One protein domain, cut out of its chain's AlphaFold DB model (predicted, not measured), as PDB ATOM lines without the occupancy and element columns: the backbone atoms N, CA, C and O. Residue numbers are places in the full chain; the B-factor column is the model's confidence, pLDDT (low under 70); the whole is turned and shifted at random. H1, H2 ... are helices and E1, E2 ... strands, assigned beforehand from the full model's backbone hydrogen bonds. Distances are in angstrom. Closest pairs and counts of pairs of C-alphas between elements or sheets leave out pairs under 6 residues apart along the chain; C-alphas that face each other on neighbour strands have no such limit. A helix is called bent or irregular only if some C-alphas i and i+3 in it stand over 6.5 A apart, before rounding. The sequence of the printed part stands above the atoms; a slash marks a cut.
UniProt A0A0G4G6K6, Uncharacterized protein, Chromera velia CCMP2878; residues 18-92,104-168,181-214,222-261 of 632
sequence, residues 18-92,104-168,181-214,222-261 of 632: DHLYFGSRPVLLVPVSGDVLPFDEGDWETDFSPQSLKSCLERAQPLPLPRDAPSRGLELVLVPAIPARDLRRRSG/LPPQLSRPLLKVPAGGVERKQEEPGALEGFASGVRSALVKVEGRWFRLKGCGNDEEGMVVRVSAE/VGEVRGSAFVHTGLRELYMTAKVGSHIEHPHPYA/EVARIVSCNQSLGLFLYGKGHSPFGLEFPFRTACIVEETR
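Overview. This is residues 18 to 92, 104 to 168, 181 to 214 and 222 to 261 of the 632 residues of an uncharacterized protein of Chromera velia CCMP2878 (UniProt A0A0G4G6K6). An eight-stranded antiparallel sheet is curled back on itself like part of a barrel, and the long helix H4 lies along strands E12 and E13 on the outside of the curl. The strand pair E3 and E5 stands by H4, while the small mixed sheet E4, E11, E10 and helix H2 lie farther out. The printed part has 214 residues with four named helices and 13 named strands, in the order H1 E1 E2 E3 H2 E4 E5 E6 H3 E7 E8 E9 E10 E11 H4 E12 E13; the class is mixed. The large sheet's order is E2, E12, E13, E9, E8, E7, E1, E6. The whole is compact, with a radius of gyration of the C-alphas of 18.4 A and spans of 61 by 52 by 38 A.

Arrangement. The strongly twisted large sheet is a folded sheet, bent into two leaves: E2, residues 34 to 38, E12, 230 to 238, E13, 253 to 260, E9, 147 to 152, and E8, 139 to 144, face E1, 26 to 31, and E6, 112 to 115, with E7, 130 to 134, as the hinge. E7, E8 and E9 form a meander, each strand the antiparallel neighbour of the one before; N 141 and O 133 are 2.8 A apart, N 142 and O 149 2.9 A. E12 and E13 form a hairpin, with N 236 and O 255 2.8 A apart. E6, H3, residues 120 to 125, and E7 form a split strand-helix-strand unit, two strands running the same way with E1 between them; its crossover is right-handed. H4, residues 190 to 207, is on this sheet over E12 and E13 at a height of 8.9 A, along the strands; its closest C-alphas to E12 are Leu 197 and Ser 232, 5.0 A apart. The closest C-alphas of H4 and E5, residues 87 to 89, are Leu 194 and Leu 87, 7.1 A apart. E3, residues 44 to 46, is the antiparallel neighbour of E5, with N 45 and O 88 2.9 A apart. E11, residues 181 to 185, has E4, 74 to 78, as parallel neighbour, N 78 to O 182 2.9 A, and E10, 162 to 166, as antiparallel neighbour, N 164 to O 183 2.8 A. H1, residues 18 to 22, and H3 only graze the large sheet; H2, residues 50 to 59, is not on it. Every O i to N i+4 pair is within hydrogen-bond range in H1, H2 and H4; in H3 0 of 2 are, beside 3 of 3 O i to N i+3 pairs.

Along the chain. H4 is 25.3 A long, E13 21.6 A, and E12, 21.7 A, bends by 63 degrees at residue 233. H1 begins at C-alpha 18 (46.679, -35.538, 31.047), and E13 ends at C-alpha 260 (36.021, -30.761, 33.729).

Size, cuts and confidence. Residues 93 to 103, 169 to 180 and 215 to 221 are cut out, leaving C-alpha gaps of 22.8 A, 7.5 A and 8.9 A. The links H2 to E4 and E12 to E13 are long. The pLDDT is under 70 at residues 67 to 72, 117 to 124, 167 to 168, 209 to 214 and 222 to 224.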
ATOM      1  N   ASP A  18      47.991 -36.079  31.391       87.25
ATOM      2  CA  ASP A  18      46.679 -35.538  31.047       87.25
ATOM      3  C   ASP A  18      46.029 -36.269  29.862       87.25
ATOM      4  O   ASP A  18      44.831 -36.536  29.883       87.25
ATOM      5  N   HIS A  19      46.792 -36.661  28.837       90.50
ATOM      6  CA  HIS A  19      46.227 -37.327  27.652       90.50
ATOM      7  C   HIS A  19      45.582 -38.674  27.998       90.50
ATOM      8  O   HIS A  19      44.629 -39.125  27.348       90.50
ATOM      9  N   LEU A  20      46.074 -39.315  29.063       93.38
ATOM     10  CA  LEU A  20      45.495 -40.553  29.551       93.38
ATOM     11  C   LEU A  20      44.062 -40.323  30.036       93.38
ATOM     12  O   LEU A  20      43.198 -41.120  29.695       93.38
ATOM     13  N   TYR A  21      43.785 -39.219  30.737       95.31
ATOM     14  CA  TYR A  21      42.485 -38.935  31.366       95.31
ATOM     15  C   TYR A  21      41.550 -38.042  30.537       95.31
ATOM     16  O   TYR A  21      40.332 -38.109  30.718       95.31
ATOM     17  N   PHE A  22      42.097 -37.242  29.621       94.75
ATOM     18  CA  PHE A  22      41.369 -36.221  28.856       94.75
ATOM     19  C   PHE A  22      41.326 -36.486  27.342       94.75
ATOM     20  O   PHE A  22      40.809 -35.657  26.602       94.75
ATOM     21  N   GLY A  23      41.835 -37.619  26.851       89.62
ATOM     22  CA  GLY A  23      41.757 -37.958  25.425       89.62
ATOM     23  C   GLY A  23      43.087 -37.840  24.679       89.62
ATOM     24  O   GLY A  23      44.009 -37.150  25.106       89.62
ATOM     25  N   SER A  24      43.177 -38.524  23.535       85.56
ATOM     26  CA  SER A  24      44.375 -38.547  22.678       85.56
ATOM     27  C   SER A  24      44.134 -38.071  21.247       85.56
ATOM     28  O   SER A  24      45.086 -37.707  20.561       85.56
ATOM     29  N   ARG A  25      42.879 -38.068  20.775       90.25
ATOM     30  CA  ARG A  25      42.545 -37.725  19.389       90.25
ATOM     31  C   ARG A  25      42.456 -36.206  19.232       90.25
ATOM     32  O   ARG A  25      41.480 -35.632  19.719       90.25
ATOM     33  N   PRO A  26      43.423 -35.550  18.571       91.19
ATOM     34  CA  PRO A  26      43.442 -34.100  18.476       91.19
ATOM     35  C   PRO A  26      42.274 -33.586  17.630       91.19
ATOM     36  O   PRO A  26      41.858 -34.222  16.659       91.19
ATOM     37  N   VAL A  27      41.770 -32.409  17.986       92.38
ATOM     38  CA  VAL A  27      40.786 -31.647  17.213       92.38
ATOM     39  C   VAL A  27      41.164 -30.169  17.205       92.38
ATOM     40  O   VAL A  27      41.814 -29.677  18.130       92.38
ATOM     41  N   LEU A  28      40.728 -29.453  16.171       93.56
ATOM     42  CA  LEU A  28      40.856 -28.001  16.091       93.56
ATOM     43  C   LEU A  28      39.486 -27.358  16.307       93.56
ATOM     44  O   LEU A  28      38.496 -27.759  15.692       93.56
ATOM     45  N   LEU A  29      39.438 -26.354  17.175       95.31
ATOM     46  CA  LEU A  29      38.250 -25.567  17.484       95.31
ATOM     47  C   LEU A  29      38.475 -24.128  17.028       95.31
ATOM     48  O   LEU A  29      39.426 -23.490  17.472       95.31
ATOM     49  N   VAL A  30      37.607 -23.606  16.165       95.12
ATOM     50  CA  VAL A  30      37.721 -22.234  15.640       95.12
ATOM     51  C   VAL A  30      36.611 -21.334  16.179       95.12
ATOM     52  O   VAL A  30      35.481 -21.803  16.354       95.12
ATOM     53  N   PRO A  31      36.885 -20.040  16.425       96.81
ATOM     54  CA  PRO A  31      35.855 -19.078  16.790       96.81
ATOM     55  C   PRO A  31      34.817 -18.909  15.682       96.81
ATOM     56  O   PRO A  31      35.154 -18.669  14.525       96.81
ATOM     57  N   VAL A  32      33.540 -18.947  16.049       96.50
ATOM     58  CA  VAL A  32      32.418 -18.736  15.127       96.50
ATOM     59  C   VAL A  32      31.484 -17.630  15.619       96.50
ATOM     60  O   VAL A  32      31.614 -17.115  16.731       96.50
ATOM     61  N   SER A  33      30.549 -17.203  14.766       96.69
ATOM     62  CA  SER A  33      29.544 -16.206  15.148       96.69
ATOM     63  C   SER A  33      28.547 -16.781  16.156       96.69
ATOM     64  O   SER A  33      28.036 -17.885  15.946       96.69
ATOM     65  N   GLY A  34      28.197 -16.002  17.176       96.50
ATOM     66  CA  GLY A  34      27.173 -16.339  18.157       96.50
ATOM     67  C   GLY A  34      27.371 -15.566  19.458       96.50
ATOM     68  O   GLY A  34      28.195 -14.653  19.517       96.50
ATOM     69  N   ASP A  35      26.633 -15.964  20.486       96.94
ATOM     70  CA  ASP A  35      26.647 -15.331  21.803       96.94
ATOM     71  C   ASP A  35      27.193 -16.294  22.857       96.94
ATOM     72  O   ASP A  35      27.134 -17.515  22.701       96.94
ATOM     73  N   VAL A  36      27.682 -15.743  23.962       97.00
ATOM     74  CA  VAL A  36      28.036 -16.512  25.155       97.00
ATOM     75  C   VAL A  36      27.052 -16.158  26.258       97.00
ATOM     76  O   VAL A  36      26.835 -14.984  26.553       97.00
ATOM     77  N   LEU A  37      26.451 -17.180  26.857       95.69
ATOM     78  CA  LEU A  37      25.530 -17.060  27.974       95.69
ATOM     79  C   LEU A  37      26.204 -17.639  29.224       95.69
ATOM     80  O   LEU A  37      26.207 -18.860  29.385       95.69
ATOM     81  N   PRO A  38      26.776 -16.801  30.107       94.75
ATOM     82  CA  PRO A  38      27.289 -17.266  31.389       94.75
ATOM     83  C   PRO A  38      26.166 -17.906  32.206       94.75
ATOM     84  O   PRO A  38      25.004 -17.483  32.120       94.75
ATOM     85  N   PHE A  39      26.523 -18.901  33.009       94.75
ATOM     86  CA  PHE A  39      25.595 -19.613  33.871       94.75
ATOM     87  C   PHE A  39      26.023 -19.521  35.334       94.75
ATOM     88  O   PHE A  39      27.175 -19.771  35.677       94.75
ATOM     89  N   ASP A  40      25.055 -19.205  36.186       93.19
ATOM     90  CA  ASP A  40      25.134 -19.302  37.637       93.19
ATOM     91  C   ASP A  40      23.804 -19.888  38.116       93.19
ATOM     92  O   ASP A  40      22.750 -19.374  37.743       93.19
ATOM     93  N   GLU A  41      23.829 -20.968  38.898       93.75
ATOM     94  CA  GLU A  41      22.615 -21.653  39.366       93.75
ATOM     95  C   GLU A  41      21.641 -20.692  40.068       93.75
ATOM     96  O   GLU A  41      20.427 -20.793  39.881       93.75
ATOM     97  N   GLY A  42      22.163 -19.712  40.816       92.56
ATOM     98  CA  GLY A  42      21.365 -18.754  41.582       92.56
ATOM     99  C   GLY A  42      20.497 -17.827  40.726       92.56
ATOM    100  O   GLY A  42      19.500 -17.297  41.225       92.56
ATOM    101  N   ASP A  43      20.830 -17.668  39.442       93.12
ATOM    102  CA  ASP A  43      20.101 -16.821  38.494       93.12
ATOM    103  C   ASP A  43      18.917 -17.535  37.829       93.12
ATOM    104  O   ASP A  43      18.095 -16.884  37.170       93.12
ATOM    105  N   TRP A  44      18.806 -18.856  37.989       94.94
ATOM    106  CA  TRP A  44      17.799 -19.674  37.317       94.94
ATOM    107  C   TRP A  44      16.818 -20.311  38.303       94.94
ATOM    108  O   TRP A  44      17.087 -20.534  39.487       94.94
ATOM    109  N   GLU A  45      15.615 -20.563  37.808       95.44
ATOM    110  CA  GLU A  45      14.572 -21.304  38.507       95.44
ATOM    111  C   GLU A  45      13.729 -22.089  37.501       95.44
ATOM    112  O   GLU A  45      13.671 -21.753  36.315       95.44
ATOM    113  N   THR A  46      13.041 -23.117  37.983       95.56
ATOM    114  CA  THR A  46      12.055 -23.843  37.185       95.56
ATOM    115  C   THR A  46      10.892 -22.930  36.799       95.56
ATOM    116  O   THR A  46      10.272 -22.286  37.649       95.56
ATOM    117  N   ASP A  47      10.546 -22.904  35.514       95.50
ATOM    118  CA  ASP A  47       9.358 -22.225  35.023       95.50
ATOM    119  C   ASP A  47       8.132 -23.138  35.118       95.50
ATOM    120  O   ASP A  47       7.871 -23.974  34.252       95.50
ATOM    121  N   PHE A  48       7.336 -22.940  36.165       93.19
ATOM    122  CA  PHE A  48       6.056 -23.626  36.352       93.19
ATOM    123  C   PHE A  48       4.899 -22.999  35.554       93.19
ATOM    124  O   PHE A  48       3.739 -23.366  35.752       93.19
ATOM    125  N   SER A  49       5.175 -22.056  34.645       93.56
ATOM    126  CA  SER A  49       4.135 -21.460  33.810       93.56
ATOM    127  C   SER A  49       3.451 -22.506  32.905       93.56
ATOM    128  O   SER A  49       4.085 -23.469  32.457       93.56
ATOM    129  N   PRO A  50       2.165 -22.309  32.552       92.06
ATOM    130  CA  PRO A  50       1.498 -23.132  31.540       92.06
ATOM    131  C   PRO A  50       2.213 -23.118  30.180       92.06
ATOM    132  O   PRO A  50       2.141 -24.092  29.437       92.06
ATOM    133  N   GLN A  51       2.921 -22.030  29.858       91.56
ATOM    134  CA  GLN A  51       3.672 -21.908  28.611       91.56
ATOM    135  C   GLN A  51       4.900 -22.830  28.587       91.56
ATOM    136  O   GLN A  51       5.168 -23.438  27.554       91.56
ATOM    137  N   SER A  52       5.602 -22.978  29.715       91.69
ATOM    138  CA  SER A  52       6.705 -23.940  29.864       91.69
ATOM    139  C   SER A  52       6.218 -25.386  29.736       91.69
ATOM    140  O   SER A  52       6.807 -26.160  28.984       91.69
ATOM    141  N   LEU A  53       5.081 -25.741  30.362       91.12
ATOM    142  CA  LEU A  53       4.464 -27.063  30.153       91.12
ATOM    143  C   LEU A  53       4.191 -27.314  28.673       91.12
ATOM    144  O   LEU A  53       4.569 -28.347  28.130       91.12
ATOM    145  N   LYS A  54       3.522 -26.352  28.031       90.00
ATOM    146  CA  LYS A  54       3.155 -26.446  26.625       90.00
ATOM    147  C   LYS A  54       4.392 -26.636  25.749       90.00
ATOM    148  O   LYS A  54       4.390 -27.534  24.918       90.00
ATOM    149  N   SER A  55       5.450 -25.853  25.968       89.19
ATOM    150  CA  SER A  55       6.694 -25.983  25.203       89.19
ATOM    151  C   SER A  55       7.373 -27.339  25.424       89.19
ATOM    152  O   SER A  55       7.841 -27.947  24.465       89.19
ATOM    153  N   CYS A  56       7.377 -27.849  26.658       90.06
ATOM    154  CA  CYS A  56       7.902 -29.175  26.978       90.06
ATOM    155  C   CYS A  56       7.142 -30.291  26.243       90.06
ATOM    156  O   CYS A  56       7.764 -31.105  25.561       90.06
ATOM    157  N   LEU A  57       5.805 -30.271  26.284       88.50
ATOM    158  CA  LEU A  57       4.959 -31.235  25.570       88.50
ATOM    159  C   LEU A  57       5.096 -31.127  24.043       88.50
ATOM    160  O   LEU A  57       5.097 -32.143  23.354       88.50
ATOM    161  N   GLU A  58       5.241 -29.913  23.505       86.00
ATOM    162  CA  GLU A  58       5.480 -29.698  22.072       86.00
ATOM    163  C   GLU A  58       6.812 -30.314  21.618       86.00
ATOM    164  O   GLU A  58       6.873 -30.870  20.524       86.00
ATOM    165  N   ARG A  59       7.865 -30.275  22.450       87.19
ATOM    166  CA  ARG A  59       9.169 -30.890  22.130       87.19
ATOM    167  C   ARG A  59       9.152 -32.415  22.161       87.19
ATOM    168  O   ARG A  59       9.971 -33.019  21.481       87.19
ATOM    169  N   ALA A  60       8.236 -33.025  22.910       85.38
ATOM    170  CA  ALA A  60       8.044 -34.476  22.910       85.38
ATOM    171  C   ALA A  60       7.427 -34.999  21.600       85.38
ATOM    172  O   ALA A  60       7.363 -36.209  21.386       85.38
ATOM    173  N   GLN A  61       6.965 -34.104  20.722       83.62
ATOM    174  CA  GLN A  61       6.390 -34.442  19.425       83.62
ATOM    175  C   GLN A  61       7.367 -34.104  18.287       83.62
ATOM    176  O   GLN A  61       8.106 -33.123  18.379       83.62
ATOM    177  N   PRO A  62       7.361 -34.858  17.172       81.81
ATOM    178  CA  PRO A  62       8.111 -34.479  15.980       81.81
ATOM    179  C   PRO A  62       7.684 -33.095  15.470       81.81
ATOM    180  O   PRO A  62       6.496 -32.841  15.252       81.81
ATOM    181  N   LEU A  63       8.649 -32.205  15.243       82.31
ATOM    182  CA  LEU A  63       8.373 -30.812  14.892       82.31
ATOM    183  C   LEU A  63       8.407 -30.607  13.371       82.31
ATOM    184  O   LEU A  63       9.323 -31.108  12.711       82.31
ATOM    185  N   PRO A  64       7.440 -29.871  12.787       80.75
ATOM    186  CA  PRO A  64       7.452 -29.575  11.362       80.75
ATOM    187  C   PRO A  64       8.628 -28.661  11.019       80.75
ATOM    188  O   PRO A  64       8.975 -27.750  11.777       80.75
ATOM    189  N   LEU A  65       9.225 -28.874   9.847       77.69
ATOM    190  CA  LEU A  65      10.286 -27.995   9.372       77.69
ATOM    191  C   LEU A  65       9.782 -26.567   9.105       77.69
ATOM    192  O   LEU A  65       8.660 -26.385   8.618       77.69
ATOM    193  N   PRO A  66      10.622 -25.538   9.339       70.19
ATOM    194  CA  PRO A  66      10.355 -24.196   8.837       70.19
ATOM    195  C   PRO A  66      10.127 -24.230   7.324       70.19
ATOM    196  O   PRO A  66      10.840 -24.934   6.611       70.19
ATOM    197  N   ARG A  67       9.176 -23.433   6.816       69.31
ATOM    198  CA  ARG A  67       8.855 -23.378   5.372       69.31
ATOM    199  C   ARG A  67      10.070 -23.076   4.491       69.31
ATOM    200  O   ARG A  67      10.123 -23.542   3.359       69.31
ATOM    201  N   ASP A  68      11.030 -22.335   5.036       68.50
ATOM    202  CA  ASP A  68      12.241 -21.901   4.339       68.50
ATOM    203  C   ASP A  68      13.458 -22.797   4.631       68.50
ATOM    204  O   ASP A  68      14.556 -22.532   4.136       68.50
ATOM    205  N   ALA A  69      13.302 -23.852   5.441       66.94
ATOM    206  CA  ALA A  69      14.379 -24.806   5.661       66.94
ATOM    207  C   ALA A  69      14.611 -25.611   4.369       66.94
ATOM    208  O   ALA A  69      13.641 -26.028   3.729       66.94
ATOM    209  N   PRO A  70      15.871 -25.850   3.963       66.00
ATOM    210  CA  PRO A  70      16.172 -26.656   2.788       66.00
ATOM    211  C   PRO A  70      15.642 -28.069   3.023       66.00
ATOM    212  O   PRO A  70      16.273 -28.867   3.714       66.00
ATOM    213  N   SER A  71      14.458 -28.356   2.477       63.59
ATOM    214  CA  SER A  71      13.668 -29.499   2.921       63.59
ATOM    215  C   SER A  71      14.395 -30.810   2.681       63.59
ATOM    216  O   SER A  71      14.238 -31.700   3.489       63.59
ATOM    217  N   ARG A  72      15.239 -30.962   1.647       68.12
ATOM    218  CA  ARG A  72      15.963 -32.225   1.346       68.12
ATOM    219  C   ARG A  72      15.073 -33.488   1.482       68.12
ATOM    220  O   ARG A  72      15.580 -34.567   1.767       68.12
ATOM    221  N   GLY A  73      13.753 -33.355   1.297       71.75
ATOM    222  CA  GLY A  73      12.760 -34.415   1.523       71.75
ATOM    223  C   GLY A  73      12.327 -34.662   2.979       71.75
ATOM    224  O   GLY A  73      11.441 -35.475   3.193       71.75
ATOM    225  N   LEU A  74      12.908 -33.984   3.967       76.81
ATOM    226  CA  LEU A  74      12.493 -33.994   5.368       76.81
ATOM    227  C   LEU A  74      11.109 -33.372   5.558       76.81
ATOM    228  O   LEU A  74      10.787 -32.331   4.983       76.81
ATOM    229  N   GLU A  75      10.335 -33.983   6.446       80.00
ATOM    230  CA  GLU A  75       9.035 -33.467   6.879       80.00
ATOM    231  C   GLU A  75       9.047 -33.074   8.357       80.00
ATOM    232  O   GLU A  75       8.382 -32.115   8.753       80.00
ATOM    233  N   LEU A  76       9.817 -33.810   9.163       85.44
ATOM    234  CA  LEU A  76       9.827 -33.712  10.617       85.44
ATOM    235  C   LEU A  76      11.254 -33.669  11.160       85.44
ATOM    236  O   LEU A  76      12.166 -34.274  10.592       85.44
ATOM    237  N   VAL A  77      11.427 -32.996  12.292       84.69
ATOM    238  CA  VAL A  77      12.670 -32.968  13.065       84.69
ATOM    239  C   VAL A  77      12.412 -33.529  14.454       84.69
ATOM    240  O   VAL A  77      11.441 -33.147  15.107       84.69
ATOM    241  N   LEU A  78      13.306 -34.405  14.904       85.06
ATOM    242  CA  LEU A  78      13.362 -34.858  16.287       85.06
ATOM    243  C   LEU A  78      14.377 -34.032  17.065       85.06
ATOM    244  O   LEU A  78      15.488 -33.763  16.600       85.06
ATOM    245  N   VAL A  79      13.979 -33.662  18.275       82.31
ATOM    246  CA  VAL A  79      14.814 -32.983  19.259       82.31
ATOM    247  C   VAL A  79      14.724 -33.787  20.545       82.31
ATOM    248  O   VAL A  79      13.629 -34.235  20.876       82.31
ATOM    249  N   PRO A  80      15.825 -33.953  21.291       83.19
ATOM    250  CA  PRO A  80      15.759 -34.527  22.624       83.19
ATOM    251  C   PRO A  80      14.747 -33.766  23.487       83.19
ATOM    252  O   PRO A  80      14.864 -32.548  23.694       83.19
ATOM    253  N   ALA A  81      13.743 -34.494  23.966       85.19
ATOM    254  CA  ALA A  81      12.738 -33.998  24.882       85.19
ATOM    255  C   ALA A  81      13.111 -34.451  26.290       85.19
ATOM    256  O   ALA A  81      13.104 -35.639  26.593       85.19
ATOM    257  N   ILE A  82      13.453 -33.493  27.147       90.25
ATOM    258  CA  ILE A  82      13.642 -33.765  28.570       90.25
ATOM    259  C   ILE A  82      12.256 -33.719  29.198       90.25
ATOM    260  O   ILE A  82      11.569 -32.708  28.994       90.25
ATOM    261  N   PRO A  83      11.842 -34.737  29.968       92.25
ATOM    262  CA  PRO A  83      10.544 -34.768  30.631       92.25
ATOM    263  C   PRO A  83      10.551 -33.850  31.858       92.25
ATOM    264  O   PRO A  83      10.244 -34.256  32.969       92.25
ATOM    265  N   ALA A  84      10.955 -32.596  31.678       94.69
ATOM    266  CA  ALA A  84      11.092 -31.623  32.740       94.69
ATOM    267  C   ALA A  84      10.613 -30.255  32.280       94.69
ATOM    268  O   ALA A  84      10.745 -29.879  31.111       94.69
ATOM    269  N   ARG A  85      10.094 -29.474  33.223       93.75
ATOM    270  CA  ARG A  85       9.793 -28.058  32.992       93.75
ATOM    271  C   ARG A  85      11.022 -27.279  32.550       93.75
ATOM    272  O   ARG A  85      12.142 -27.592  32.941       93.75
ATOM    273  N   ASP A  86      10.807 -26.247  31.745       94.62
ATOM    274  CA  ASP A  86      11.894 -25.363  31.338       94.62
ATOM    275  C   ASP A  86      12.428 -24.554  32.516       94.62
ATOM    276  O   ASP A  86      11.782 -24.412  33.554       94.62
ATOM    277  N   LEU A  87      13.630 -24.016  32.339       95.94
ATOM    278  CA  LEU A  87      14.225 -23.065  33.265       95.94
ATOM    279  C   LEU A  87      13.998 -21.647  32.747       95.94
ATOM    280  O   LEU A  87      14.108 -21.379  31.548       95.94
ATOM    281  N   ARG A  88      13.741 -20.716  33.660       95.38
ATOM    282  CA  ARG A  88      13.718 -19.280  33.379       95.38
ATOM    283  C   ARG A  88      14.678 -18.548  34.299       95.38
ATOM    284  O   ARG A  88      15.002 -19.015  35.389       95.38
ATOM    285  N   ARG A  89      15.104 -17.365  33.870       93.94
ATOM    286  CA  ARG A  89      15.859 -16.460  34.739       93.94
ATOM    287  C   ARG A  89      14.944 -15.870  35.808       93.94
ATOM    288  O   ARG A  89      13.815 -15.475  35.504       93.94
ATOM    289  N   ARG A  90      15.443 -15.762  37.039       93.50
ATOM    290  CA  ARG A  90      14.720 -15.124  38.146       93.50
ATOM    291  C   ARG A  90      14.503 -13.640  37.847       93.50
ATOM    292  O   ARG A  90      15.430 -12.917  37.474       93.50
ATOM    293  N   SER A  91      13.270 -13.169  38.021       83.31
ATOM    294  CA  SER A  91      12.941 -11.746  37.854       83.31
ATOM    295  C   SER A  91      13.644 -10.926  38.937       83.31
ATOM    296  O   SER A  91      13.410 -11.146  40.120       83.31
ATOM    297  N   GLY A  92      14.508  -9.988  38.548       71.38
ATOM    298  CA  GLY A  92      15.283  -9.182  39.500       71.38
ATOM    299  C   GLY A  92      16.574  -9.835  40.002       71.38
ATOM    300  O   GLY A  92      17.248  -9.238  40.840       71.38
ATOM    301  N   LEU A 104      34.076 -16.914  32.263       93.62
ATOM    302  CA  LEU A 104      34.771 -17.759  31.302       93.62
ATOM    303  C   LEU A 104      36.155 -17.158  30.999       93.62
ATOM    304  O   LEU A 104      36.266 -15.929  30.901       93.62
ATOM    305  N   PRO A 105      37.200 -17.988  30.824       95.75
ATOM    306  CA  PRO A 105      38.488 -17.510  30.339       95.75
ATOM    307  C   PRO A 105      38.327 -16.733  29.023       95.75
ATOM    308  O   PRO A 105      37.455 -17.086  28.220       95.75
ATOM    309  N   PRO A 106      39.168 -15.721  28.738       96.00
ATOM    310  CA  PRO A 106      39.075 -14.924  27.510       96.00
ATOM    311  C   PRO A 106      39.053 -15.753  26.214       96.00
ATOM    312  O   PRO A 106      38.387 -15.399  25.248       96.00
ATOM    313  N   GLN A 107      39.743 -16.890  26.196       97.12
ATOM    314  CA  GLN A 107      39.824 -17.824  25.071       97.12
ATOM    315  C   GLN A 107      38.484 -18.535  24.805       97.12
ATOM    316  O   GLN A 107      38.238 -18.994  23.695       97.12
ATOM    317  N   LEU A 108      37.611 -18.596  25.813       97.19
ATOM    318  CA  LEU A 108      36.261 -19.159  25.756       97.19
ATOM    319  C   LEU A 108      35.185 -18.063  25.766       97.19
ATOM    320  O   LEU A 108      34.012 -18.345  25.992       97.19
ATOM    321  N   SER A 109      35.546 -16.800  25.510       96.31
ATOM    322  CA  SER A 109      34.585 -15.689  25.468       96.31
ATOM    323  C   SER A 109      33.816 -15.600  24.143       96.31
ATOM    324  O   SER A 109      33.095 -14.628  23.909       96.31
ATOM    325  N   ARG A 110      34.002 -16.571  23.241       97.12
ATOM    326  CA  ARG A 110      33.330 -16.675  21.942       97.12
ATOM    327  C   ARG A 110      32.959 -18.135  21.673       97.12
ATOM    328  O   ARG A 110      33.725 -19.013  22.062       97.12
ATOM    329  N   PRO A 111      31.844 -18.400  20.972       97.94
ATOM    330  CA  PRO A 111      31.516 -19.744  20.517       97.94
ATOM    331  C   PRO A 111      32.637 -20.369  19.690       97.94
ATOM    332  O   PRO A 111      33.188 -19.718  18.800       97.94
ATOM    333  N   LEU A 112      32.929 -21.636  19.964       97.56
ATOM    334  CA  LEU A 112      33.940 -22.431  19.274       97.56
ATOM    335  C   LEU A 112      33.284 -23.613  18.562       97.56
ATOM    336  O   LEU A 112      32.413 -24.261  19.137       97.56
ATOM    337  N   LEU A 113      33.723 -23.915  17.342       96.12
ATOM    338  CA  LEU A 113      33.234 -25.046  16.554       96.12
ATOM    339  C   LEU A 113      34.399 -25.939  16.114       96.12
ATOM    340  O   LEU A 113      35.430 -25.443  15.662       96.12
ATOM    341  N   LYS A 114      34.215 -27.252  16.233       94.56
ATOM    342  CA  LYS A 114      35.127 -28.290  15.759       94.56
ATOM    343  C   LYS A 114      35.184 -28.244  14.229       94.56
ATOM    344  O   LYS A 114      34.148 -28.176  13.566       94.56
ATOM    345  N   VAL A 115      36.393 -28.254  13.679       89.69
ATOM    346  CA  VAL A 115      36.658 -28.231  12.231       89.69
ATOM    347  C   VAL A 115      37.663 -29.322  11.852       89.69
ATOM    348  O   VAL A 115      38.374 -29.809  12.735       89.69
ATOM    349  N   PRO A 116      37.752 -29.705  10.560       80.31
ATOM    350  CA  PRO A 116      38.707 -30.713  10.119       80.31
ATOM    351  C   PRO A 116      40.145 -30.405  10.544       80.31
ATOM    352  O   PRO A 116      40.623 -29.284  10.347       80.31
ATOM    353  N   ALA A 117      40.851 -31.411  11.069       67.81
ATOM    354  CA  ALA A 117      42.220 -31.260  11.578       67.81
ATOM    355  C   ALA A 117      43.275 -31.049  10.468       67.81
ATOM    356  O   ALA A 117      44.427 -30.734  10.759       67.81
ATOM    357  N   GLY A 118      42.885 -31.182   9.194       62.56
ATOM    358  CA  GLY A 118      43.740 -31.125   8.001       62.56
ATOM    359  C   GLY A 118      44.412 -29.782   7.683       62.56
ATOM    360  O   GLY A 118      44.728 -29.526   6.526       62.56
ATOM    361  N   GLY A 119      44.653 -28.919   8.667       53.66
ATOM    362  CA  GLY A 119      45.436 -27.709   8.468       53.66
ATOM    363  C   GLY A 119      46.085 -27.228   9.754       53.66
ATOM    364  O   GLY A 119      45.601 -26.278  10.357       53.66
ATOM    365  N   VAL A 120      47.240 -27.794  10.118       52.53
ATOM    366  CA  VAL A 120      48.206 -27.087  10.985       52.53
ATOM    367  C   VAL A 120      48.498 -25.690  10.407       52.53
ATOM    368  O   VAL A 120      48.654 -24.726  11.154       52.53
ATOM    369  N   GLU A 121      48.447 -25.557   9.078       62.31
ATOM    370  CA  GLU A 121      48.481 -24.280   8.354       62.31
ATOM    371  C   GLU A 121      47.314 -23.344   8.734       62.31
ATOM    372  O   GLU A 121      47.540 -22.162   8.975       62.31
ATOM    373  N   ARG A 122      46.088 -23.858   8.932       63.19
ATOM    374  CA  ARG A 122      44.921 -23.034   9.306       63.19
ATOM    375  C   ARG A 122      45.012 -22.435  10.705       63.19
ATOM    376  O   ARG A 122      44.437 -21.377  10.941       63.19
ATOM    377  N   LYS A 123      45.732 -23.061  11.645       66.25
ATOM    378  CA  LYS A 123      45.906 -22.488  12.994       66.25
ATOM    379  C   LYS A 123      46.627 -21.136  12.939       66.25
ATOM    380  O   LYS A 123      46.343 -20.264  13.752       66.25
ATOM    381  N   GLN A 124      47.540 -20.955  11.981       67.06
ATOM    382  CA  GLN A 124      48.221 -19.672  11.776       67.06
ATOM    383  C   GLN A 124      47.303 -18.617  11.146       67.06
ATOM    384  O   GLN A 124      47.548 -17.423  11.302       67.06
ATOM    385  N   GLU A 125      46.247 -19.052  10.458       79.19
ATOM    386  CA  GLU A 125      45.343 -18.190   9.698       79.19
ATOM    387  C   GLU A 125      44.114 -17.734  10.497       79.19
ATOM    388  O   GLU A 125      43.547 -16.695  10.166       79.19
ATOM    389  N   GLU A 126      43.726 -18.458  11.554       84.06
ATOM    390  CA  GLU A 126      42.501 -18.207  12.332       84.06
ATOM    391  C   GLU A 126      42.805 -17.703  13.762       84.06
ATOM    392  O   GLU A 126      43.015 -18.501  14.686       84.06
ATOM    393  N   PRO A 127      42.812 -16.373  13.998       89.62
ATOM    394  CA  PRO A 127      43.024 -15.799  15.322       89.62
ATOM    395  C   PRO A 127      42.021 -16.331  16.356       89.62
ATOM    396  O   PRO A 127      40.816 -16.105  16.251       89.62
ATOM    397  N   GLY A 128      42.538 -16.983  17.400       92.50
ATOM    398  CA  GLY A 128      41.738 -17.525  18.503       92.50
ATOM    399  C   GLY A 128      41.336 -18.994  18.353       92.50
ATOM    400  O   GLY A 128      40.564 -19.476  19.179       92.50
ATOM    401  N   ALA A 129      41.841 -19.709  17.343       94.50
ATOM    402  CA  ALA A 129      41.691 -21.160  17.273       94.50
ATOM    403  C   ALA A 129      42.378 -21.861  18.462       94.50
ATOM    404  O   ALA A 129      43.485 -21.488  18.864       94.50
ATOM    405  N   LEU A 130      41.727 -22.892  19.003       94.94
ATOM    406  CA  LEU A 130      42.223 -23.708  20.111       94.94
ATOM    407  C   LEU A 130      42.443 -25.150  19.660       94.94
ATOM    408  O   LEU A 130      41.619 -25.736  18.959       94.94
ATOM    409  N   GLU A 131      43.551 -25.729  20.108       93.19
ATOM    410  CA  GLU A 131      43.760 -27.173  20.045       93.19
ATOM    411  C   GLU A 131      43.046 -27.840  21.212       93.19
ATOM    412  O   GLU A 131      43.017 -27.328  22.336       93.19
ATOM    413  N   GLY A 132      42.470 -28.998  20.928       93.88
ATOM    414  CA  GLY A 132      41.796 -29.808  21.919       93.88
ATOM    415  C   GLY A 132      41.844 -31.285  21.575       93.88
ATOM    416  O   GLY A 132      42.511 -31.698  20.628       93.88
ATOM    417  N   PHE A 133      41.079 -32.067  22.325       94.19
ATOM    418  CA  PHE A 133      40.907 -33.498  22.113       94.19
ATOM    419  C   PHE A 133      39.434 -33.842  21.919       94.19
ATOM    420  O   PHE A 133      38.553 -33.197  22.489       94.19
ATOM    421  N   ALA A 134      39.143 -34.837  21.085       93.69
ATOM    422  CA  ALA A 134      37.789 -35.343  20.916       93.69
ATOM    423  C   ALA A 134      37.302 -36.004  22.214       93.69
ATOM    424  O   ALA A 134      38.014 -36.807  22.809       93.69
ATOM    425  N   SER A 135      36.065 -35.695  22.600       93.62
ATOM    426  CA  SER A 135      35.370 -36.278  23.751       93.62
ATOM    427  C   SER A 135      34.020 -36.807  23.269       93.62
ATOM    428  O   SER A 135      32.967 -36.170  23.376       93.62
ATOM    429  N   GLY A 136      34.079 -37.940  22.578       90.62
ATOM    430  CA  GLY A 136      32.985 -38.405  21.737       90.62
ATOM    431  C   GLY A 136      32.823 -37.595  20.449       90.62
ATOM    432  O   GLY A 136      33.561 -36.651  20.150       90.62
ATOM    433  N   VAL A 137      31.798 -37.965  19.685       91.00
ATOM    434  CA  VAL A 137      31.503 -37.380  18.366       91.00
ATOM    435  C   VAL A 137      31.165 -35.885  18.473       91.00
ATOM    436  O   VAL A 137      31.718 -35.051  17.751       91.00
ATOM    437  N   ARG A 138      30.277 -35.525  19.416       94.12
ATOM    438  CA  ARG A 138      29.710 -34.166  19.538       94.12
ATOM    439  C   ARG A 138      30.430 -33.228  20.510       94.12
ATOM    440  O   ARG A 138      29.978 -32.094  20.686       94.12
ATOM    441  N   SER A 139      31.489 -33.687  21.174       96.12
ATOM    442  CA  SER A 139      32.173 -32.893  22.201       96.12
ATOM    443  C   SER A 139      33.678 -32.840  21.991       96.12
ATOM    444  O   SER A 139      34.260 -33.621  21.230       96.12
ATOM    445  N   ALA A 140      34.303 -31.874  22.653       97.06
ATOM    446  CA  ALA A 140      35.742 -31.697  22.672       97.06
ATOM    447  C   ALA A 140      36.204 -31.172  24.031       97.06
ATOM    448  O   ALA A 140      35.411 -30.627  24.805       97.06
ATOM    449  N   LEU A 141      37.495 -31.332  24.287       97.62
ATOM    450  CA  LEU A 141      38.182 -30.885  25.488       97.62
ATOM    451  C   LEU A 141      39.288 -29.923  25.107       97.62
ATOM    452  O   LEU A 141      40.061 -30.220  24.202       97.62
ATOM    453  N   VAL A 142      39.389 -28.797  25.798       96.94
ATOM    454  CA  VAL A 142      40.466 -27.820  25.594       96.94
ATOM    455  C   VAL A 142      41.155 -27.516  26.907       96.94
ATOM    456  O   VAL A 142      40.502 -27.411  27.946       96.94
ATOM    457  N   LYS A 143      42.478 -27.347  26.853       96.25
ATOM    458  CA  LYS A 143      43.269 -26.906  28.000       96.25
ATOM    459  C   LYS A 143      43.530 -25.408  27.887       96.25
ATOM    460  O   LYS A 143      44.196 -24.962  26.955       96.25
ATOM    461  N   VAL A 144      43.021 -24.630  28.836       96.00
ATOM    462  CA  VAL A 144      43.207 -23.175  28.901       96.00
ATOM    463  C   VAL A 144      43.733 -22.825  30.287       96.00
ATOM    464  O   VAL A 144      43.147 -23.215  31.291       96.00
ATOM    465  N   GLU A 145      44.866 -22.121  30.343       94.81
ATOM    466  CA  GLU A 145      45.474 -21.659  31.607       94.81
ATOM    467  C   GLU A 145      45.696 -22.793  32.628       94.81
ATOM    468  O   GLU A 145      45.504 -22.633  33.828       94.81
ATOM    469  N   GLY A 146      46.087 -23.975  32.139       93.25
ATOM    470  CA  GLY A 146      46.345 -25.150  32.977       93.25
ATOM    471  C   GLY A 146      45.103 -25.963  33.355       93.25
ATOM    472  O   GLY A 146      45.261 -27.060  33.878       93.25
ATOM    473  N   ARG A 147      43.893 -25.481  33.047       95.44
ATOM    474  CA  ARG A 147      42.626 -26.145  33.382       95.44
ATOM    475  C   ARG A 147      41.964 -26.749  32.152       95.44
ATOM    476  O   ARG A 147      42.145 -26.252  31.040       95.44
ATOM    477  N   TRP A 148      41.170 -27.789  32.364       97.12
ATOM    478  CA  TRP A 148      40.468 -28.507  31.306       97.12
ATOM    479  C   TRP A 148      39.009 -28.077  31.209       97.12
ATOM    480  O   TRP A 148      38.316 -27.944  32.216       97.12
ATOM    481  N   PHE A 149      38.539 -27.879  29.981       98.06
ATOM    482  CA  PHE A 149      37.171 -27.464  29.694       98.06
ATOM    483  C   PHE A 149      36.530 -28.398  28.686       98.06
ATOM    484  O   PHE A 149      37.142 -28.731  27.672       98.06
ATOM    485  N   ARG A 150      35.280 -28.768  28.947       98.25
ATOM    486  CA  ARG A 150      34.431 -29.565  28.069       98.25
ATOM    487  C   ARG A 150      33.485 -28.670  27.292       98.25
ATOM    488  O   ARG A 150      32.797 -27.824  27.856       98.25
ATOM    489  N   LEU A 151      33.455 -28.904  25.984       98.19
ATOM    490  CA  LEU A 151      32.577 -28.255  25.021       98.19
ATOM    491  C   LEU A 151      31.644 -29.319  24.429       98.19
ATOM    492  O   LEU A 151      32.021 -30.011  23.481       98.19
ATOM    493  N   LYS A 152      30.447 -29.500  24.998       97.56
ATOM    494  CA  LYS A 152      29.463 -30.518  24.573       97.56
ATOM    495  C   LYS A 152      28.446 -29.910  23.605       97.56
ATOM    496  O   LYS A 152      27.662 -29.044  23.982       97.56
ATOM    497  N   GLY A 153      28.448 -30.368  22.352       96.69
ATOM    498  CA  GLY A 153      27.690 -29.751  21.257       96.69
ATOM    499  C   GLY A 153      28.518 -28.775  20.415       96.69
ATOM    500  O   GLY A 153      28.001 -27.760  19.952       96.69
ATOM    501  N   CYS A 154      29.813 -29.052  20.244       97.31
ATOM    502  CA  CYS A 154      30.742 -28.205  19.489       97.31
ATOM    503  C   CYS A 154      30.976 -28.651  18.039       97.31
ATOM    504  O   CYS A 154      31.974 -28.274  17.444       97.31
ATOM    505  N   GLY A 155      30.066 -29.424  17.447       95.12
ATOM    506  CA  GLY A 155      30.185 -29.979  16.094       95.12
ATOM    507  C   GLY A 155      30.233 -31.509  16.085       95.12
ATOM    508  O   GLY A 155      30.548 -32.134  17.093       95.12
ATOM    509  N   ASN A 156      29.866 -32.112  14.955       90.88
ATOM    510  CA  ASN A 156      29.823 -33.549  14.691       90.88
ATOM    511  C   ASN A 156      31.120 -33.959  13.997       90.88
ATOM    512  O   ASN A 156      31.216 -33.835  12.777       90.88
ATOM    513  N   ASP A 157      32.125 -34.373  14.769       88.38
ATOM    514  CA  ASP A 157      33.484 -34.559  14.253       88.38
ATOM    515  C   ASP A 157      33.916 -33.362  13.381       88.38
ATOM    516  O   ASP A 157      33.935 -32.219  13.831       88.38
ATOM    517  N   GLU A 158      34.217 -33.596  12.111       84.69
ATOM    518  CA  GLU A 158      34.702 -32.570  11.192       84.69
ATOM    519  C   GLU A 158      33.583 -31.923  10.354       84.69
ATOM    520  O   GLU A 158      33.844 -31.049   9.528       84.69
ATOM    521  N   GLU A 159      32.327 -32.330  10.556       89.00
ATOM    522  CA  GLU A 159      31.185 -31.932   9.721       89.00
ATOM    523  C   GLU A 159      30.441 -30.692  10.249       89.00
ATOM    524  O   GLU A 159      29.517 -30.188   9.607       89.00
ATOM    525  N   GLY A 160      30.816 -30.190  11.428       89.38
ATOM    526  CA  GLY A 160      30.081 -29.122  12.104       89.38
ATOM    527  C   GLY A 160      28.688 -29.589  12.544       89.38
ATOM    528  O   GLY A 160      28.523 -30.701  13.034       89.38
ATOM    529  N   MET A 161      27.669 -28.740  12.422       92.06
ATOM    530  CA  MET A 161      26.297 -29.109  12.793       92.06
ATOM    531  C   MET A 161      25.529 -29.595  11.573       92.06
ATOM    532  O   MET A 161      25.230 -28.811  10.670       92.06
ATOM    533  N   VAL A 162      25.184 -30.879  11.560       90.00
ATOM    534  CA  VAL A 162      24.540 -31.524  10.412       90.00
ATOM    535  C   VAL A 162      23.161 -32.049  10.768       90.00
ATOM    536  O   VAL A 162      22.902 -32.448  11.901       90.00
ATOM    537  N   VAL A 163      22.267 -32.073   9.780       89.19
ATOM    538  CA  VAL A 163      20.973 -32.749   9.900       89.19
ATOM    539  C   VAL A 163      21.104 -34.122   9.261       89.19
ATOM    540  O   VAL A 163      21.243 -34.236   8.040       89.19
ATOM    541  N   ARG A 164      21.070 -35.167  10.086       87.00
ATOM    542  CA  ARG A 164      21.045 -36.551   9.625       87.00
ATOM    543  C   ARG A 164      19.611 -36.923   9.282       87.00
ATOM    544  O   ARG A 164      18.730 -36.853  10.133       87.00
ATOM    545  N   VAL A 165      19.390 -37.329   8.038       85.00
ATOM    546  CA  VAL A 165      18.094 -37.842   7.588       85.00
ATOM    547  C   VAL A 165      18.068 -39.344   7.829       85.00
ATOM    548  O   VAL A 165      18.855 -40.084   7.236       85.00
ATOM    549  N   SER A 166      17.170 -39.795   8.696       76.31
ATOM    550  CA  SER A 166      16.894 -41.213   8.887       76.31
ATOM    551  C   SER A 166      15.678 -41.570   8.040       76.31
ATOM    552  O   SER A 166      14.568 -41.114   8.306       76.31
ATOM    553  N   ALA A 167      15.878 -42.391   7.007       63.41
ATOM    554  CA  ALA A 167      14.762 -43.136   6.436       63.41
ATOM    555  C   ALA A 167      14.324 -44.145   7.503       63.41
ATOM    556  O   ALA A 167      15.173 -44.899   7.983       63.41
ATOM    557  N   GLU A 168      13.052 -44.141   7.911       58.03
ATOM    558  CA  GLU A 168      12.531 -45.107   8.885       58.03
ATOM    559  C   GLU A 168      12.974 -46.532   8.510       58.03
ATOM    560  O   GLU A 168      12.533 -47.116   7.511       58.03
ATOM    561  N   VAL A 181      12.441 -38.264   8.604       82.69
ATOM    562  CA  VAL A 181      12.717 -37.669   9.909       82.69
ATOM    563  C   VAL A 181      14.177 -37.229   9.981       82.69
ATOM    564  O   VAL A 181      15.088 -37.963   9.584       82.69
ATOM    565  N   GLY A 182      14.395 -36.010  10.463       86.38
ATOM    566  CA  GLY A 182      15.703 -35.384  10.599       86.38
ATOM    567  C   GLY A 182      16.132 -35.276  12.054       86.38
ATOM    568  O   GLY A 182      15.334 -34.942  12.923       86.38
ATOM    569  N   GLU A 183      17.411 -35.504  12.309       87.81
ATOM    570  CA  GLU A 183      18.030 -35.338  13.621       87.81
ATOM    571  C   GLU A 183      19.217 -34.381  13.499       87.81
ATOM    572  O   GLU A 183      20.069 -34.553  12.623       87.81
ATOM    573  N   VAL A 184      19.302 -33.375  14.372       89.50
ATOM    574  CA  VAL A 184      20.483 -32.500  14.420       89.50
ATOM    575  C   VAL A 184      21.594 -33.199  15.191       89.50
ATOM    576  O   VAL A 184      21.446 -33.518  16.369       89.50
ATOM    577  N   ARG A 185      22.733 -33.400  14.536       91.44
ATOM    578  CA  ARG A 185      23.949 -33.957  15.125       91.44
ATOM    579  C   ARG A 185      24.979 -32.859  15.379       91.44
ATOM    580  O   ARG A 185      24.955 -31.802  14.749       91.44
ATOM    581  N   GLY A 186      25.884 -33.120  16.320       92.44
ATOM    582  CA  GLY A 186      26.964 -32.192  16.662       92.44
ATOM    583  C   GLY A 186      26.556 -30.993  17.517       92.44
ATOM    584  O   GLY A 186      27.368 -30.098  17.709       92.44
ATOM    585  N   SER A 187      25.330 -30.949  18.036       94.25
ATOM    586  CA  SER A 187      24.826 -29.819  18.823       94.25
ATOM    587  C   SER A 187      24.236 -30.286  20.153       94.25
ATOM    588  O   SER A 187      23.717 -31.399  20.258       94.25
ATOM    589  N   ALA A 188      24.295 -29.415  21.159       95.25
ATOM    590  CA  ALA A 188      23.333 -29.395  22.255       95.25
ATOM    591  C   ALA A 188      22.195 -28.422  21.893       95.25
ATOM    592  O   ALA A 188      22.255 -27.728  20.872       95.25
ATOM    593  N   PHE A 189      21.158 -28.345  22.716       94.75
ATOM    594  CA  PHE A 189      20.090 -27.361  22.554       94.75
ATOM    595  C   PHE A 189      20.018 -26.485  23.794       94.75
ATOM    596  O   PHE A 189      20.475 -26.888  24.859       94.75
ATOM    597  N   VAL A 190      19.464 -25.278  23.676       94.62
ATOM    598  CA  VAL A 190      19.397 -24.353  24.820       94.62
ATOM    599  C   VAL A 190      18.684 -24.979  26.020       94.62
ATOM    600  O   VAL A 190      19.205 -24.899  27.127       94.62
ATOM    601  N   HIS A 191      17.538 -25.636  25.820       93.44
ATOM    602  CA  HIS A 191      16.789 -26.251  26.923       93.44
ATOM    603  C   HIS A 191      17.559 -27.407  27.566       93.44
ATOM    604  O   HIS A 191      17.625 -27.473  28.791       93.44
ATOM    605  N   THR A 192      18.205 -28.263  26.766       94.38
ATOM    606  CA  THR A 192      19.010 -29.369  27.306       94.38
ATOM    607  C   THR A 192      20.282 -28.887  27.981       94.38
ATOM    608  O   THR A 192      20.662 -29.397  29.026       94.38
ATOM    609  N   GLY A 193      20.926 -27.867  27.420       96.75
ATOM    610  CA  GLY A 193      22.147 -27.314  27.977       96.75
ATOM    611  C   GLY A 193      21.918 -26.541  29.268       96.75
ATOM    612  O   GLY A 193      22.698 -26.678  30.201       96.75
ATOM    613  N   LEU A 194      20.833 -25.769  29.364       96.69
ATOM    614  CA  LEU A 194      20.460 -25.134  30.628       96.69
ATOM    615  C   LEU A 194      20.117 -26.180  31.689       96.69
ATOM    616  O   LEU A 194      20.499 -26.002  32.844       96.69
ATOM    617  N   ARG A 195      19.431 -27.267  31.306       96.88
ATOM    618  CA  ARG A 195      19.120 -28.360  32.230       96.88
ATOM    619  C   ARG A 195      20.386 -29.042  32.747       96.88
ATOM    620  O   ARG A 195      20.518 -29.142  33.960       96.88
ATOM    621  N   GLU A 196      21.309 -29.420  31.862       97.38
ATOM    622  CA  GLU A 196      22.622 -29.987  32.216       97.38
ATOM    623  C   GLU A 196      23.350 -29.104  33.235       97.38
ATOM    624  O   GLU A 196      23.715 -29.554  34.318       97.38
ATOM    625  N   LEU A 197      23.509 -27.813  32.919       97.75
ATOM    626  CA  LEU A 197      24.229 -26.872  33.778       97.75
ATOM    627  C   LEU A 197      23.548 -26.706  35.141       97.75
ATOM    628  O   LEU A 197      24.232 -26.637  36.165       97.75
ATOM    629  N   TYR A 198      22.217 -26.647  35.159       97.56
ATOM    630  CA  TYR A 198      21.436 -26.514  36.384       97.56
ATOM    631  C   TYR A 198      21.500 -27.770  37.244       97.56
ATOM    632  O   TYR A 198      21.777 -27.664  38.432       97.56
ATOM    633  N   MET A 199      21.294 -28.953  36.662       97.50
ATOM    634  CA  MET A 199      21.346 -30.210  37.405       97.50
ATOM    635  C   MET A 199      22.765 -30.515  37.873       97.50
ATOM    636  O   MET A 199      22.932 -30.919  39.015       97.50
ATOM    637  N   THR A 200      23.789 -30.232  37.069       97.00
ATOM    638  CA  THR A 200      25.195 -30.364  37.482       97.00
ATOM    639  C   THR A 200      25.516 -29.477  38.682       97.00
ATOM    640  O   THR A 200      26.090 -29.958  39.659       97.00
ATOM    641  N   ALA A 201      25.095 -28.208  38.663       95.75
ATOM    642  CA  ALA A 201      25.309 -27.298  39.787       95.75
ATOM    643  C   ALA A 201      24.491 -27.699  41.029       95.75
ATOM    644  O   ALA A 201      25.055 -27.811  42.117       95.75
ATOM    645  N   LYS A 202      23.198 -28.007  40.850       94.88
ATOM    646  CA  LYS A 202      22.284 -28.422  41.921       94.88
ATOM    647  C   LYS A 202      22.748 -29.717  42.582       94.88
ATOM    648  O   LYS A 202      22.860 -29.785  43.798       94.88
ATOM    649  N   VAL A 203      23.034 -30.755  41.802       94.56
ATOM    650  CA  VAL A 203      23.486 -32.052  42.327       94.56
ATOM    651  C   VAL A 203      24.870 -31.905  42.962       94.56
ATOM    652  O   VAL A 203      25.071 -32.354  44.088       94.56
ATOM    653  N   GLY A 204      25.803 -31.215  42.297       93.38
ATOM    654  CA  GLY A 204      27.143 -30.962  42.831       93.38
ATOM    655  C   GLY A 204      27.118 -30.224  44.172       93.38
ATOM    656  O   GLY A 204      27.792 -30.642  45.110       93.38
ATOM    657  N   SER A 205      26.289 -29.186  44.310       90.56
ATOM    658  CA  SER A 205      26.177 -28.423  45.559       90.56
ATOM    659  C   SER A 205      25.578 -29.219  46.717       90.56
ATOM    660  O   SER A 205      25.861 -28.898  47.862       90.56
ATOM    661  N   HIS A 206      24.790 -30.264  46.459       87.94
ATOM    662  CA  HIS A 206      24.210 -31.090  47.522       87.94
ATOM    663  C   HIS A 206      25.085 -32.296  47.879       87.94
ATOM    664  O   HIS A 206      25.153 -32.674  49.048       87.94
ATOM    665  N   ILE A 207      25.749 -32.896  46.889       84.69
ATOM    666  CA  ILE A 207      26.480 -34.158  47.051       84.69
ATOM    667  C   ILE A 207      27.956 -33.942  47.428       84.69
ATOM    668  O   ILE A 207      28.519 -34.752  48.157       84.69
ATOM    669  N   GLU A 208      28.605 -32.857  46.983       74.88
ATOM    670  CA  GLU A 208      30.051 -32.663  47.216       74.88
ATOM    671  C   GLU A 208      30.412 -32.229  48.651       74.88
ATOM    672  O   GLU A 208      31.602 -32.145  48.990       74.88
ATOM    673  N   HIS A 209      29.421 -31.945  49.500       59.44
ATOM    674  CA  HIS A 209      29.658 -31.610  50.899       59.44
ATOM    675  C   HIS A 209      30.045 -32.858  51.710       59.44
ATOM    676  O   HIS A 209      29.418 -33.906  51.554       59.44
ATOM    677  N   PRO A 210      31.056 -32.770  52.601       56.56
ATOM    678  CA  PRO A 210      31.351 -33.858  53.524       56.56
ATOM    679  C   PRO A 210      30.086 -34.173  54.325       56.56
ATOM    680  O   PRO A 210      29.457 -33.271  54.881       56.56
ATOM    681  N   HIS A 211      29.679 -35.444  54.317       49.06
ATOM    682  CA  HIS A 211      28.408 -35.871  54.891       49.06
ATOM    683  C   HIS A 211      28.305 -35.398  56.357       49.06
ATOM    684  O   HIS A 211      29.216 -35.675  57.140       49.06
ATOM    685  N   PRO A 212      27.196 -34.768  56.792       42.69
ATOM    686  CA  PRO A 212      27.034 -34.234  58.154       42.69
ATOM    687  C   PRO A 212      27.066 -35.282  59.288       42.69
ATOM    688  O   PRO A 212      26.939 -34.924  60.453       42.69
ATOM    689  N   TYR A 213      27.263 -36.572  58.982       43.62
ATOM    690  CA  TYR A 213      27.531 -37.599  59.998       43.62
ATOM    691  C   TYR A 213      29.010 -37.635  60.425       43.62
ATOM    692  O   TYR A 213      29.339 -38.339  61.374       43.62
ATOM    693  N   ALA A 214      29.890 -36.842  59.801       45.62
ATOM    694  CA  ALA A 214      31.289 -36.701  60.213       45.62
ATOM    695  C   ALA A 214      31.473 -35.990  61.574       45.62
ATOM    696  O   ALA A 214      32.521 -36.146  62.209       45.62
ATOM    697  N   GLU A 222      33.567 -44.255  56.920       56.25
ATOM    698  CA  GLU A 222      34.311 -43.797  55.750       56.25
ATOM    699  C   GLU A 222      33.365 -43.598  54.552       56.25
ATOM    700  O   GLU A 222      33.275 -44.438  53.656       56.25
ATOM    701  N   VAL A 223      32.607 -42.500  54.520       57.75
ATOM    702  CA  VAL A 223      31.743 -42.217  53.367       57.75
ATOM    703  C   VAL A 223      32.615 -41.724  52.213       57.75
ATOM    704  O   VAL A 223      33.227 -40.658  52.290       57.75
ATOM    705  N   ALA A 224      32.671 -42.512  51.135       62.59
ATOM    706  CA  ALA A 224      33.361 -42.142  49.904       62.59
ATOM    707  C   ALA A 224      32.854 -40.782  49.398       62.59
ATOM    708  O   ALA A 224      31.647 -40.554  49.286       62.59
ATOM    709  N   ARG A 225      33.781 -39.870  49.094       78.25
ATOM    710  CA  ARG A 225      33.434 -38.538  48.600       78.25
ATOM    711  C   ARG A 225      32.939 -38.646  47.162       78.25
ATOM    712  O   ARG A 225      33.727 -38.886  46.253       78.25
ATOM    713  N   ILE A 226      31.651 -38.427  46.950       86.62
ATOM    714  CA  ILE A 226      31.079 -38.350  45.608       86.62
ATOM    715  C   ILE A 226      31.356 -36.955  45.049       86.62
ATOM    716  O   ILE A 226      31.177 -35.944  45.729       86.62
ATOM    717  N   VAL A 227      31.825 -36.896  43.807       91.50
ATOM    718  CA  VAL A 227      32.270 -35.654  43.175       91.50
ATOM    719  C   VAL A 227      31.714 -35.515  41.769       91.50
ATOM    720  O   VAL A 227      31.614 -36.498  41.030       91.50
ATOM    721  N   SER A 228      31.389 -34.282  41.380       95.38
ATOM    722  CA  SER A 228      31.025 -33.994  39.998       95.38
ATOM    723  C   SER A 228      32.275 -33.948  39.130       95.38
ATOM    724  O   SER A 228      33.319 -33.411  39.521       95.38
ATOM    725  N   CYS A 229      32.180 -34.523  37.935       96.75
ATOM    726  CA  CYS A 229      33.229 -34.406  36.933       96.75
ATOM    727  C   CYS A 229      33.272 -32.995  36.344       96.75
ATOM    728  O   CYS A 229      34.351 -32.487  36.041       96.75
ATOM    729  N   ASN A 230      32.106 -32.368  36.199       97.06
ATOM    730  CA  ASN A 230      31.953 -31.084  35.546       97.06
ATOM    731  C   ASN A 230      31.581 -29.986  36.539       97.06
ATOM    732  O   ASN A 230      30.912 -30.196  37.545       97.06
ATOM    733  N   GLN A 231      31.974 -28.770  36.198       96.44
ATOM    734  CA  GLN A 231      31.534 -27.557  36.849       96.44
ATOM    735  C   GLN A 231      30.906 -26.644  35.799       96.44
ATOM    736  O   GLN A 231      31.576 -26.205  34.863       96.44
ATOM    737  N   SER A 232      29.629 -26.325  35.995       96.94
ATOM    738  CA  SER A 232      28.833 -25.477  35.109       96.94
ATOM    739  C   SER A 232      29.436 -24.079  34.948       96.94
ATOM    740  O   SER A 232      29.698 -23.405  35.949       96.94
ATOM    741  N   LEU A 233      29.632 -23.628  33.700       97.06
ATOM    742  CA  LEU A 233      30.130 -22.276  33.396       97.06
ATOM    743  C   LEU A 233      29.207 -21.481  32.465       97.06
ATOM    744  O   LEU A 233      29.040 -20.274  32.652       97.06
ATOM    745  N   GLY A 234      28.619 -22.112  31.445       97.19
ATOM    746  CA  GLY A 234      27.769 -21.389  30.501       97.19
ATOM    747  C   GLY A 234      27.404 -22.150  29.235       97.19
ATOM    748  O   GLY A 234      27.694 -23.335  29.083       97.19
ATOM    749  N   LEU A 235      26.770 -21.432  28.310       97.81
ATOM    750  CA  LEU A 235      26.429 -21.908  26.973       97.81
ATOM    751  C   LEU A 235      27.066 -21.028  25.901       97.81
ATOM    752  O   LEU A 235      27.048 -19.799  25.992       97.81
ATOM    753  N   PHE A 236      27.519 -21.650  24.821       98.31
ATOM    754  CA  PHE A 236      27.666 -20.971  23.541       98.31
ATOM    755  C   PHE A 236      26.366 -21.090  22.767       98.31
ATOM    756  O   PHE A 236      25.856 -22.188  22.563       98.31
ATOM    757  N   LEU A 237      25.838 -19.959  22.323       97.25
ATOM    758  CA  LEU A 237      24.647 -19.885  21.502       97.25
ATOM    759  C   LEU A 237      25.072 -19.599  20.068       97.25
ATOM    760  O   LEU A 237      25.484 -18.483  19.742       97.25
ATOM    761  N   TYR A 238      24.968 -20.589  19.191       96.81
ATOM    762  CA  TYR A 238      25.450 -20.431  17.825       96.81
ATOM    763  C   TYR A 238      24.615 -19.415  17.039       96.81
ATOM    764  O   TYR A 238      23.421 -19.215  17.292       96.81
ATOM    765  N   GLY A 239      25.283 -18.702  16.132       95.69
ATOM    766  CA  GLY A 239      24.661 -17.763  15.203       95.69
ATOM    767  C   GLY A 239      24.042 -18.464  13.991       95.69
ATOM    768  O   GLY A 239      24.269 -19.646  13.748       95.69
ATOM    769  N   LYS A 240      23.304 -17.700  13.174       92.88
ATOM    770  CA  LYS A 240      22.532 -18.199  12.017       92.88
ATOM    771  C   LYS A 240      23.325 -19.114  11.069       92.88
ATOM    772  O   LYS A 240      22.745 -20.046  10.528       92.88
ATOM    773  N   GLY A 241      24.623 -18.865  10.869       91.44
ATOM    774  CA  GLY A 241      25.481 -19.678   9.994       91.44
ATOM    775  C   GLY A 241      25.754 -21.101  10.498       91.44
ATOM    776  O   GLY A 241      26.154 -21.954   9.715       91.44
ATOM    777  N   HIS A 242      25.504 -21.365  11.782       91.62
ATOM    778  CA  HIS A 242      25.772 -22.642  12.448       91.62
ATOM    779  C   HIS A 242      24.527 -23.183  13.170       91.62
ATOM    780  O   HIS A 242      24.625 -24.031  14.047       91.62
ATOM    781  N   SER A 243      23.337 -22.701  12.810       90.94
ATOM    782  CA  SER A 243      22.062 -23.244  13.279       90.94
ATOM    783  C   SER A 243      21.318 -23.799  12.066       90.94
ATOM    784  O   SER A 243      20.807 -23.002  11.277       90.94
ATOM    785  N   PRO A 244      21.238 -25.133  11.880       88.12
ATOM    786  CA  PRO A 244      20.702 -25.733  10.653       88.12
ATOM    787  C   PRO A 244      19.282 -25.290  10.273       88.12
ATOM    788  O   PRO A 244      18.919 -25.328   9.100       88.12
ATOM    789  N   PHE A 245      18.496 -24.832  11.249       86.19
ATOM    790  CA  PHE A 245      17.123 -24.356  11.061       86.19
ATOM    791  C   PHE A 245      16.952 -22.851  11.323       86.19
ATOM    792  O   PHE A 245      15.833 -22.356  11.420       86.19
ATOM    793  N   GLY A 246      18.056 -22.104  11.413       86.88
ATOM    794  CA  GLY A 246      18.050 -20.688  11.773       86.88
ATOM    795  C   GLY A 246      17.802 -20.440  13.265       86.88
ATOM    796  O   GLY A 246      17.774 -21.365  14.071       86.88
ATOM    797  N   LEU A 247      17.669 -19.162  13.630       87.88
ATOM    798  CA  LEU A 247      17.491 -18.718  15.022       87.88
ATOM    799  C   LEU A 247      16.020 -18.644  15.457       87.88
ATOM    800  O   LEU A 247      15.745 -18.656  16.649       87.88
ATOM    801  N   GLU A 248      15.100 -18.569  14.493       80.50
ATOM    802  CA  GLU A 248      13.650 -18.468  14.725       80.50
ATOM    803  C   GLU A 248      13.003 -19.823  15.030       80.50
ATOM    804  O   GLU A 248      11.822 -19.901  15.369       80.50
ATOM    805  N   PHE A 249      13.752 -20.913  14.859       80.06
ATOM    806  CA  PHE A 249      13.248 -22.232  15.185       80.06
ATOM    807  C   PHE A 249      13.118 -22.371  16.707       80.06
ATOM    808  O   PHE A 249      13.961 -21.825  17.422       80.06
ATOM    809  N   PRO A 250      12.115 -23.105  17.233       79.00
ATOM    810  CA  PRO A 250      11.830 -23.141  18.672       79.00
ATOM    811  C   PRO A 250      12.995 -23.613  19.549       79.00
ATOM    812  O   PRO A 250      12.962 -23.455  20.765       79.00
ATOM    813  N   PHE A 251      14.028 -24.192  18.944       82.00
ATOM    814  CA  PHE A 251      15.214 -24.681  19.615       82.00
ATOM    815  C   PHE A 251      16.465 -24.170  18.905       82.00
ATOM    816  O   PHE A 251      16.779 -24.526  17.768       82.00
ATOM    817  N   ARG A 252      17.207 -23.329  19.624       90.00
ATOM    818  CA  ARG A 252      18.499 -22.805  19.189       90.00
ATOM    819  C   ARG A 252      19.594 -23.830  19.481       90.00
ATOM    820  O   ARG A 252      19.634 -24.409  20.569       90.00
ATOM    821  N   THR A 253      20.482 -24.037  18.509       94.00
ATOM    822  CA  THR A 253      21.681 -24.859  18.695       94.00
ATOM    823  C   THR A 253      22.622 -24.198  19.694       94.00
ATOM    824  O   THR A 253      22.849 -22.984  19.660       94.00
ATOM    825  N   ALA A 254      23.165 -25.003  20.596       96.94
ATOM    826  CA  ALA A 254      24.047 -24.551  21.652       96.94
ATOM    827  C   ALA A 254      25.220 -25.514  21.855       96.94
ATOM    828  O   ALA A 254      25.198 -26.657  21.394       96.94
ATOM    829  N   CYS A 255      26.234 -25.042  22.570       98.12
ATOM    830  CA  CYS A 255      27.269 -25.869  23.172       98.12
ATOM    831  C   CYS A 255      27.288 -25.599  24.668       98.12
ATOM    832  O   CYS A 255      27.269 -24.443  25.086       98.12
ATOM    833  N   ILE A 256      27.347 -26.659  25.457       98.44
ATOM    834  CA  ILE A 256      27.517 -26.584  26.900       98.44
ATOM    835  C   ILE A 256      29.001 -26.398  27.192       98.44
ATOM    836  O   ILE A 256      29.836 -27.050  26.559       98.44
ATOM    837  N   VAL A 257      29.313 -25.470  28.095       98.38
ATOM    838  CA  VAL A 257      30.675 -25.120  28.495       98.38
ATOM    839  C   VAL A 257      30.831 -25.393  29.982       98.38
ATOM    840  O   VAL A 257      30.162 -24.777  30.819       98.38
ATOM    841  N   GLU A 258      31.736 -26.308  30.297       98.25
ATOM    842  CA  GLU A 258      32.006 -26.778  31.653       98.25
ATOM    843  C   GLU A 258      33.514 -26.840  31.884       98.25
ATOM    844  O   GLU A 258      34.276 -27.164  30.974       98.25
ATOM    845  N   GLU A 259      33.965 -26.555  33.099       97.75
ATOM    846  CA  GLU A 259      35.291 -26.993  33.544       97.75
ATOM    847  C   GLU A 259      35.187 -28.463  33.950       97.75
ATOM    848  O   GLU A 259      34.201 -28.847  34.573       97.75
ATOM    849  N   THR A 260      36.146 -29.305  33.568       97.19
ATOM    850  CA  THR A 260      36.021 -30.761  33.729       97.19
ATOM    851  C   THR A 260      37.258 -31.385  34.365       97.19
ATOM    852  O   THR A 260      38.383 -30.934  34.144       97.19
ATOM    853  N   ARG A 261      37.046 -32.438  35.160       95.94
ATOM    854  CA  ARG A 261      38.091 -33.182  35.882       95.94
ATOM    855  C   ARG A 261      38.565 -34.437  35.138       95.94
ATOM    856  O   ARG A 261      39.544 -35.041  35.563       95.94
TER     857      ARG A 261